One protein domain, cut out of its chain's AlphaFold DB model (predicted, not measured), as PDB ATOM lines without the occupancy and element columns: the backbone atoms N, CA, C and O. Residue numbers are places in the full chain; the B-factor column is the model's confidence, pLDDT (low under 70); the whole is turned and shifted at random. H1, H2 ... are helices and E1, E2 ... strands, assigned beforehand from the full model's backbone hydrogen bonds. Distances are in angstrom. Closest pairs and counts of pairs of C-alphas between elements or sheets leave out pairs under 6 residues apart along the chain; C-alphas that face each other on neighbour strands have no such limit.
ATOM      1  N   SER A   2     219.306 198.524 126.202       96.31
ATOM      2  CA  SER A   2     220.148 197.613 127.000       96.31
ATOM      3  C   SER A   2     221.572 198.142 127.202       96.31
ATOM      4  O   SER A   2     222.118 198.786 126.306       96.31
ATOM      5  N   TRP A   3     222.181 197.874 128.360       97.19
ATOM      6  CA  TRP A   3     223.558 198.275 128.684       97.19
ATOM      7  C   TRP A   3     224.196 197.369 129.748       97.19
ATOM      8  O   TRP A   3     223.503 196.719 130.525       97.19
ATOM      9  N   LYS A   4     225.533 197.339 129.813       96.88
ATOM     10  CA  LYS A   4     226.258 196.590 130.855       96.88
ATOM     11  C   LYS A   4     226.056 197.230 132.228       96.88
ATOM     12  O   LYS A   4     226.109 198.452 132.342       96.88
ATOM     13  N   ASN A   5     225.872 196.416 133.264       95.81
ATOM     14  CA  ASN A   5     225.756 196.909 134.634       95.81
ATOM     15  C   ASN A   5     227.031 197.669 135.067       95.81
ATOM     16  O   ASN A   5     228.145 197.326 134.674       95.81
ATOM     17  N   ALA A   6     226.865 198.728 135.864       94.50
ATOM     18  CA  ALA A   6     227.968 199.597 136.287       94.50
ATOM     19  C   ALA A   6     228.832 199.008 137.423       94.50
ATOM     20  O   ALA A   6     229.947 199.475 137.644       94.50
ATOM     21  N   TYR A   7     228.327 198.002 138.139       92.50
ATOM     22  CA  TYR A   7     228.922 197.437 139.355       92.50
ATOM     23  C   TYR A   7     229.439 196.005 139.170       92.50
ATOM     24  O   TYR A   7     230.240 195.531 139.973       92.50
ATOM     25  N   THR A   8     229.000 195.301 138.125       94.94
ATOM     26  CA  THR A   8     229.469 193.949 137.799       94.94
ATOM     27  C   THR A   8     229.473 193.708 136.293       94.94
ATOM     28  O   THR A   8     228.608 194.187 135.567       94.94
ATOM     29  N   ASP A   9     230.431 192.915 135.824       93.62
ATOM     30  CA  ASP A   9     230.510 192.428 134.447       93.62
ATOM     31  C   ASP A   9     229.574 191.241 134.164       93.62
ATOM     32  O   ASP A   9     229.382 190.871 133.006       93.62
ATOM     33  N   LYS A  10     228.957 190.666 135.205       94.38
ATOM     34  CA  LYS A  10     228.076 189.497 135.097       94.38
ATOM     35  C   LYS A  10     226.639 189.836 134.699       94.38
ATOM     36  O   LYS A  10     225.883 188.930 134.370       94.38
ATOM     37  N   ALA A  11     226.248 191.111 134.705       95.50
ATOM     38  CA  ALA A  11     224.863 191.519 134.473       95.50
ATOM     39  C   ALA A  11     224.710 192.457 133.262       95.50
ATOM     40  O   ALA A  11     225.427 193.453 133.117       95.50
ATOM     41  N   MET A  12     223.724 192.151 132.418       97.12
ATOM     42  CA  MET A  12     223.216 193.002 131.350       97.12
ATOM     43  C   MET A  12     221.882 193.594 131.802       97.12
ATOM     44  O   MET A  12     220.957 192.868 132.158       97.12
ATOM     45  N   MET A  13     221.789 194.920 131.794       96.19
ATOM     46  CA  MET A  13     220.576 195.651 132.143       96.19
ATOM     47  C   MET A  13     219.712 195.795 130.900       96.19
ATOM     48  O   MET A  13     220.196 196.257 129.862       96.19
ATOM     49  N   ILE A  14     218.442 195.413 130.996       96.62
ATOM     50  CA  ILE A  14     217.502 195.464 129.879       96.62
ATOM     51  C   ILE A  14     216.222 196.130 130.360       96.62
ATOM     52  O   ILE A  14     215.583 195.674 131.303       96.62
ATOM     53  N   VAL A  15     215.875 197.238 129.713       95.25
ATOM     54  CA  VAL A  15     214.687 198.025 130.043       95.25
ATOM     55  C   VAL A  15     213.548 197.594 129.143       95.25
ATOM     56  O   VAL A  15     213.655 197.736 127.919       95.25
ATOM     57  N   VAL A  16     212.490 197.088 129.774       95.25
ATOM     58  CA  VAL A  16     211.241 196.673 129.124       95.25
ATOM     59  C   VAL A  16     210.225 197.811 129.053       95.25
ATOM     60  O   VAL A  16     209.610 197.962 128.009       95.25
ATOM     61  N   ASP A  17     210.158 198.661 130.082       94.44
ATOM     62  CA  ASP A  17     209.302 199.850 130.163       94.44
ATOM     63  C   ASP A  17     210.055 201.015 130.818       94.44
ATOM     64  O   ASP A  17     210.955 200.813 131.637       94.44
ATOM     65  N   SER A  18     209.697 202.251 130.463       93.38
ATOM     66  CA  SER A  18     210.310 203.456 131.032       93.38
ATOM     67  C   SER A  18     209.370 204.655 131.005       93.38
ATOM     68  O   SER A  18     208.591 204.798 130.067       93.38
ATOM     69  N   GLY A  19     209.541 205.570 131.959       92.88
ATOM     70  CA  GLY A  19     208.675 206.739 132.108       92.88
ATOM     71  C   GLY A  19     207.390 206.413 132.867       92.88
ATOM     72  O   GLY A  19     207.231 205.314 133.391       92.88
ATOM     73  N   ASP A  20     206.485 207.387 132.926       93.69
ATOM     74  CA  ASP A  20     205.307 207.330 133.802       93.69
ATOM     75  C   ASP A  20     204.027 206.879 133.071       93.69
ATOM     76  O   ASP A  20     202.961 206.819 133.675       93.69
ATOM     77  N   GLU A  21     204.113 206.566 131.773       95.50
ATOM     78  CA  GLU A  21     202.954 206.248 130.920       95.50
ATOM     79  C   GLU A  21     202.138 205.053 131.438       95.50
ATOM     80  O   GLU A  21     200.909 205.084 131.407       95.50
ATOM     81  N   ASN A  22     202.822 204.040 131.975       93.81
ATOM     82  CA  ASN A  22     202.219 202.798 132.462       93.81
ATOM     83  C   ASN A  22     202.067 202.750 133.995       93.81
ATOM     84  O   ASN A  22     201.772 201.688 134.549       93.81
ATOM     85  N   ALA A  23     202.290 203.865 134.699       92.12
ATOM     86  CA  ALA A  23     202.196 203.903 136.156       92.12
ATOM     87  C   ALA A  23     200.781 203.532 136.641       92.12
ATOM     88  O   ALA A  23     199.786 203.892 136.019       92.12
ATOM     89  N   GLU A  24     200.699 202.817 137.769       92.94
ATOM     90  CA  GLU A  24     199.445 202.365 138.408       92.94
ATOM     91  C   GLU A  24     198.598 201.367 137.590       92.94
ATOM     92  O   GLU A  24     197.522 200.957 138.032       92.94
ATOM     93  N   LEU A  25     199.087 200.921 136.430       95.50
ATOM     94  CA  LEU A  25     198.438 199.922 135.587       95.50
ATOM     95  C   LEU A  25     199.167 198.577 135.687       95.50
ATOM     96  O   LEU A  25     200.396 198.526 135.721       95.50
ATOM     97  N   TRP A  26     198.414 197.474 135.675       96.31
ATOM     98  CA  TRP A  26     199.002 196.146 135.500       96.31
ATOM     99  C   TRP A  26     199.616 196.028 134.107       96.31
ATOM    100  O   TRP A  26     198.944 196.283 133.108       96.31
ATOM    101  N   GLN A  27     200.873 195.602 134.055       96.88
ATOM    102  CA  GLN A  27     201.594 195.325 132.819       96.88
ATOM    103  C   GLN A  27     201.974 193.849 132.768       96.88
ATOM    104  O   GLN A  27     202.333 193.257 133.787       96.88
ATOM    105  N   ARG A  28     201.913 193.258 131.571       96.19
ATOM    106  CA  ARG A  28     202.457 191.922 131.302       96.19
ATOM    107  C   ARG A  28     203.744 192.078 130.510       96.19
ATOM    108  O   ARG A  28     203.762 192.749 129.479       96.19
ATOM    109  N   HIS A  29     204.796 191.409 130.960       95.38
ATOM    110  CA  HIS A  29     206.065 191.340 130.250       95.38
ATOM    111  C   HIS A  29     206.417 189.884 129.979       95.38
ATOM    112  O   HIS A  29     206.272 189.033 130.850       95.38
ATOM    113  N   GLU A  30     206.900 189.613 128.772       95.75
ATOM    114  CA  GLU A  30     207.386 188.300 128.366       95.75
ATOM    115  C   GLU A  30     208.741 188.473 127.694       95.75
ATOM    116  O   GLU A  30     208.966 189.416 126.926       95.75
ATOM    117  N   ARG A  31     209.670 187.588 128.040       95.19
ATOM    118  CA  ARG A  31     211.059 187.632 127.603       95.19
ATOM    119  C   ARG A  31     211.532 186.210 127.364       95.19
ATOM    120  O   ARG A  31     211.217 185.307 128.134       95.19
ATOM    121  N   ASP A  32     212.327 186.040 126.323       94.88
ATOM    122  CA  ASP A  32     212.983 184.776 126.041       94.88
ATOM    123  C   ASP A  32     214.372 184.756 126.674       94.88
ATOM    124  O   ASP A  32     215.334 185.303 126.132       94.88
ATOM    125  N   VAL A  33     214.459 184.098 127.828       93.19
ATOM    126  CA  VAL A  33     215.692 184.009 128.614       93.19
ATOM    127  C   VAL A  33     216.820 183.362 127.810       93.19
ATOM    128  O   VAL A  33     217.950 183.841 127.861       93.19
ATOM    129  N   VAL A  34     216.539 182.321 127.021       94.62
ATOM    130  CA  VAL A  34     217.577 181.623 126.245       94.62
ATOM    131  C   VAL A  34     218.163 182.555 125.186       94.62
ATOM    132  O   VAL A  34     219.383 182.663 125.055       94.62
ATOM    133  N   GLU A  35     217.309 183.271 124.454       95.94
ATOM    134  CA  GLU A  35     217.768 184.212 123.429       95.94
ATOM    135  C   GLU A  35     218.481 185.426 124.028       95.94
ATOM    136  O   GLU A  35     219.452 185.916 123.446       95.94
ATOM    137  N   ASP A  36     218.075 185.883 125.213       95.81
ATOM    138  CA  ASP A  36     218.795 186.927 125.935       95.81
ATOM    139  C   ASP A  36     220.223 186.483 126.289       95.81
ATOM    140  O   ASP A  36     221.184 187.214 126.030       95.81
ATOM    141  N   PHE A  37     220.396 185.272 126.831       95.69
ATOM    142  CA  PHE A  37     221.726 184.743 127.152       95.69
ATOM    143  C   PHE A  37     222.597 184.573 125.902       95.69
ATOM    144  O   PHE A  37     223.770 184.970 125.899       95.69
ATOM    145  N   ARG A  38     222.014 184.088 124.803       96.31
ATOM    146  CA  ARG A  38     222.709 183.986 123.514       96.31
ATOM    147  C   ARG A  38     223.120 185.356 122.984       96.31
ATOM    148  O   ARG A  38     224.273 185.539 122.603       96.31
ATOM    149  N   THR A  39     222.219 186.333 123.013       96.50
ATOM    150  CA  THR A  39     222.455 187.675 122.464       96.50
ATOM    151  C   THR A  39     223.516 188.440 123.251       96.50
ATOM    152  O   THR A  39     224.410 189.048 122.662       96.50
ATOM    153  N   PHE A  40     223.428 188.436 124.582       96.19
ATOM    154  CA  PHE A  40     224.246 189.319 125.418       96.19
ATOM    155  C   PHE A  40     225.528 188.672 125.939       96.19
ATOM    156  O   PHE A  40     226.466 189.396 126.280       96.19
ATOM    157  N   TYR A  41     225.592 187.339 125.962       95.06
ATOM    158  CA  TYR A  41     226.727 186.599 126.512       95.06
ATOM    159  C   TYR A  41     227.307 185.549 125.561       95.06
ATOM    160  O   TYR A  41     228.364 185.003 125.867       95.06
ATOM    161  N   ALA A  42     226.667 185.282 124.414       96.38
ATOM    162  CA  ALA A  42     227.023 184.172 123.524       96.38
ATOM    163  C   ALA A  42     227.051 182.815 124.256       96.38
ATOM    164  O   ALA A  42     227.887 181.958 123.969       96.38
ATOM    165  N   VAL A  43     226.135 182.637 125.214       95.12
ATOM    166  CA  VAL A  43     225.972 181.410 126.001       95.12
ATOM    167  C   VAL A  43     224.655 180.751 125.620       95.12
ATOM    168  O   VAL A  43     223.632 181.423 125.526       95.12
ATOM    169  N   ASP A  44     224.694 179.437 125.418       94.44
ATOM    170  CA  ASP A  44     223.493 178.621 125.288       94.44
ATOM    171  C   ASP A  44     223.151 178.024 126.655       94.44
ATOM    172  O   ASP A  44     224.009 177.397 127.278       94.44
ATOM    173  N   VAL A  45     221.936 178.279 127.139       92.44
ATOM    174  CA  VAL A  45     221.464 177.851 128.464       92.44
ATOM    175  C   VAL A  45     220.264 176.923 128.308       92.44
ATOM    176  O   VAL A  45     219.356 177.203 127.525       92.44
ATOM    177  N   ASP A  46     220.258 175.825 129.057       91.94
ATOM    178  CA  ASP A  46     219.184 174.825 129.105       91.94
ATOM    179  C   ASP A  46     218.577 174.651 130.509       91.94
ATOM    180  O   ASP A  46     217.495 174.080 130.642       91.94
ATOM    181  N   GLU A  47     219.225 175.199 131.539       91.94
ATOM    182  CA  GLU A  47     218.779 175.177 132.930       91.94
ATOM    183  C   GLU A  47     218.914 176.563 133.582       91.94
ATOM    184  O   GLU A  47     219.796 177.357 133.243       91.94
ATOM    185  N   LEU A  48     218.021 176.857 134.533       88.81
ATOM    186  CA  LEU A  48     218.054 178.063 135.353       88.81
ATOM    187  C   LEU A  48     218.049 177.671 136.837       88.81
ATOM    188  O   LEU A  48     217.060 177.133 137.328       88.81
ATOM    189  N   ASP A  49     219.114 178.014 137.560       91.69
ATOM    190  CA  ASP A  49     219.229 177.719 138.998       91.69
ATOM    191  C   ASP A  49     218.241 178.519 139.863       91.69
ATOM    192  O   ASP A  49     217.873 178.109 140.965       91.69
ATOM    193  N   GLY A  50     217.828 179.701 139.398       91.75
ATOM    194  CA  GLY A  50     216.915 180.555 140.141       91.75
ATOM    195  C   GLY A  50     216.516 181.826 139.404       91.75
ATOM    196  O   GLY A  50     217.180 182.282 138.475       91.75
ATOM    197  N   TYR A  51     215.416 182.415 139.868       92.25
ATOM    198  CA  TYR A  51     214.875 183.671 139.369       92.25
ATOM    199  C   TYR A  51     214.496 184.570 140.543       92.25
ATOM    200  O   TYR A  51     213.987 184.096 141.559       92.25
ATOM    201  N   ALA A  52     214.759 185.866 140.406       93.19
ATOM    202  CA  ALA A  52     214.468 186.859 141.427       93.19
ATOM    203  C   ALA A  52     213.666 188.010 140.823       93.19
ATOM    204  O   ALA A  52     213.996 188.517 139.751       93.19
ATOM    205  N   ILE A  53     212.645 188.442 141.559       92.69
ATOM    206  CA  ILE A  53     211.857 189.636 141.265       92.69
ATOM    207  C   ILE A  53     211.983 190.568 142.456       92.69
ATOM    208  O   ILE A  53     211.860 190.139 143.604       92.69
ATOM    209  N   MET A  54     212.227 191.844 142.182       91.50
ATOM    210  CA  MET A  54     212.359 192.847 143.222       91.50
ATOM    211  C   MET A  54     211.900 194.216 142.739       91.50
ATOM    212  O   MET A  54     211.962 194.529 141.552       91.50
ATOM    213  N   VAL A  55     211.483 195.040 143.695       90.69
ATOM    214  CA  VAL A  55     211.377 196.486 143.511       90.69
ATOM    215  C   VAL A  55     212.680 197.083 144.013       90.69
ATOM    216  O   VAL A  55     212.956 197.027 145.211       90.69
ATOM    217  N   ASP A  56     213.484 197.614 143.098       86.44
ATOM    218  CA  ASP A  56     214.715 198.313 143.443       86.44
ATOM    219  C   ASP A  56     214.473 199.829 143.535       86.44
ATOM    220  O   ASP A  56     213.833 200.432 142.673       86.44
ATOM    221  N   GLY A  57     214.981 200.440 144.601       83.38
ATOM    222  CA  GLY A  57     214.892 201.877 144.862       83.38
ATOM    223  C   GLY A  57     216.121 202.448 145.567       83.38
ATOM    224  O   GLY A  57     216.178 203.660 145.805       83.38
ATOM    225  N   ASP A  58     217.121 201.614 145.878       79.75
ATOM    226  CA  ASP A  58     218.227 201.979 146.766       79.75
ATOM    227  C   ASP A  58     219.120 203.080 146.169       79.75
ATOM    228  O   ASP A  58     219.428 204.066 146.840       79.75
ATOM    229  N   ASN A  59     219.400 203.007 144.868       79.19
ATOM    230  CA  ASN A  59     220.224 203.957 144.123       79.19
ATOM    231  C   ASN A  59     219.581 205.341 143.971       79.19
ATOM    232  O   ASN A  59     220.234 206.293 143.543       79.19
ATOM    233  N   THR A  60     218.303 205.477 144.333       84.31
ATOM    234  CA  THR A  60     217.592 206.762 144.337       84.31
ATOM    235  C   THR A  60     217.201 207.224 145.738       84.31
ATOM    236  O   THR A  60     216.723 208.348 145.894       84.31
ATOM    237  N   GLY A  61     217.377 206.372 146.755       89.19
ATOM    238  CA  GLY A  61     216.861 206.595 148.106       89.19
ATOM    239  C   GLY A  61     215.332 206.684 148.179       89.19
ATOM    240  O   GLY A  61     214.800 207.181 149.173       89.19
ATOM    241  N   LYS A  62     214.619 206.258 147.130       89.06
ATOM    242  CA  LYS A  62     213.154 206.273 147.069       89.06
ATOM    243  C   LYS A  62     212.590 204.923 147.491       89.06
ATOM    244  O   LYS A  62     213.261 203.897 147.424       89.06
ATOM    245  N   SER A  63     211.326 204.932 147.887       88.44
ATOM    246  CA  SER A  63     210.550 203.730 148.166       88.44
ATOM    247  C   SER A  63     209.347 203.648 147.234       88.44
ATOM    248  O   SER A  63     208.759 204.660 146.853       88.44
ATOM    249  N   ALA A  64     208.988 202.420 146.879       87.31
ATOM    250  CA  ALA A  64     207.790 202.105 146.120       87.31
ATOM    251  C   ALA A  64     207.223 200.765 146.597       87.31
ATOM    252  O   ALA A  64     207.930 199.945 147.189       87.31
ATOM    253  N   THR A  65     205.940 200.544 146.337       90.62
ATOM    254  CA  THR A  65     205.287 199.244 146.489       90.62
ATOM    255  C   THR A  65     204.867 198.782 145.105       90.62
ATOM    256  O   THR A  65     204.223 199.541 144.386       90.62
ATOM    257  N   ALA A  66     205.229 197.554 144.744       92.12
ATOM    258  CA  ALA A  66     204.719 196.892 143.555       92.12
ATOM    259  C   ALA A  66     204.105 195.550 143.947       92.12
ATOM    260  O   ALA A  66     204.524 194.921 144.923       92.12
ATOM    261  N   TRP A  67     203.123 195.129 143.163       94.94
ATOM    262  CA  TRP A  67     202.529 193.805 143.235       94.94
ATOM    263  C   TRP A  67     202.933 193.033 141.986       94.94
ATOM    264  O   TRP A  67     203.064 193.611 140.910       94.94
ATOM    265  N   PHE A  68     203.139 191.734 142.151       95.69
ATOM    266  CA  PHE A  68     203.488 190.825 141.070       95.69
ATOM    267  C   PHE A  68     202.492 189.676 141.087       95.69
ATOM    268  O   PHE A  68     202.122 189.208 142.166       95.69
ATOM    269  N   ASP A  69     202.079 189.242 139.906       96.44
ATOM    270  CA  ASP A  69     201.181 188.110 139.711       96.44
ATOM    271  C   ASP A  69     201.565 187.380 138.416       96.44
ATOM    272  O   ASP A  69     202.347 187.915 137.624       96.44
ATOM    273  N   ASP A  70     201.054 186.163 138.225       95.50
ATOM    274  CA  ASP A  70     201.264 185.343 137.020       95.50
ATOM    275  C   ASP A  70     202.749 185.155 136.631       95.50
ATOM    276  O   ASP A  70     203.142 185.261 135.468       95.50
ATOM    277  N   ILE A  71     203.602 184.877 137.624       94.75
ATOM    278  CA  ILE A  71     205.034 184.611 137.418       94.75
ATOM    279  C   ILE A  71     205.217 183.154 136.989       94.75
ATOM    280  O   ILE A  71     205.115 182.236 137.807       94.75
ATOM    281  N   GLU A  72     205.535 182.943 135.716       93.88
ATOM    282  CA  GLU A  72     205.650 181.613 135.123       93.88
ATOM    283  C   GLU A  72     206.807 181.505 134.121       93.88
ATOM    284  O   GLU A  72     207.125 182.446 133.394       93.88
ATOM    285  N   PHE A  73     207.416 180.318 134.057       91.81
ATOM    286  CA  PHE A  73     208.213 179.898 132.907       91.81
ATOM    287  C   PHE A  73     207.320 179.062 132.001       91.81
ATOM    288  O   PHE A  73     206.872 177.981 132.390       91.81
ATOM    289  N   VAL A  74     207.066 179.561 130.796       90.56
ATOM    290  CA  VAL A  74     206.267 178.856 129.792       90.56
ATOM    291  C   VAL A  74     207.174 178.125 128.811       90.56
ATOM    292  O   VAL A  74     208.253 178.602 128.457       90.56
ATOM    293  N   ALA A  75     206.737 176.942 128.380       82.31
ATOM    294  CA  ALA A  75     207.384 176.256 127.272       82.31
ATOM    295  C   ALA A  75     207.198 177.069 125.985       82.31
ATOM    296  O   ALA A  75     206.190 177.757 125.812       82.31
ATOM    297  N   ARG A  76     208.183 176.965 125.099       64.88
ATOM    298  CA  ARG A  76     208.184 177.637 123.804       64.88
ATOM    299  C   ARG A  76     207.361 176.889 122.761       64.88
ATOM    300  O   ARG A  76     207.373 175.637 122.800       64.88
TER     301      ARG A  76
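AT A GLANCE: This is residues 2 to 76 of the 76 residues of the protein "DUF3047 domain-containing protein" of Oceanospirillaceae bacterium (UniProt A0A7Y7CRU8). Little regular structure is here: a tiny two-stranded hairpin, E1 and E2, and a short helix, H1, with long loops swinging round a hollow middle. Residues 18 to 23 and 57 to 62 stick out. The 75 printed residues run E1, E2, H1, the sheet antiparallel, the class mixed with 15 residues in named elements; the whole is loose, radius of gyration of the C-alphas 14.4 A, spans 36 by 31 by 23 A.

HOW THE PARTS SIT: Start at E1, residues 2 to 4, in a hairpin with E2, residues 12 to 14, antiparallel at 158 degrees; N 3 and O 13 are within hydrogen-bond range at 3.0 A. In H1, residues 33 to 41, every O i to N i+4 pair is within range. The closest C-alphas of E2 and H1, Met 12 and Phe 40, are 7.1 A apart; E1 and H1 are apart.

IN THESE COORDINATES: Find C-alpha 2 at (220.148, 197.613, 127.000), where E1 begins. H1 runs 11.5 A to C-alpha 41 at (226.727, 186.599, 126.512).

THE WHOLE: The farthest C-alphas, Gly 61 and Arg 76, are 38.8 A apart. The printed part has no cut; the link E2 to H1 is long. Residue 76 is under pLDDT 70.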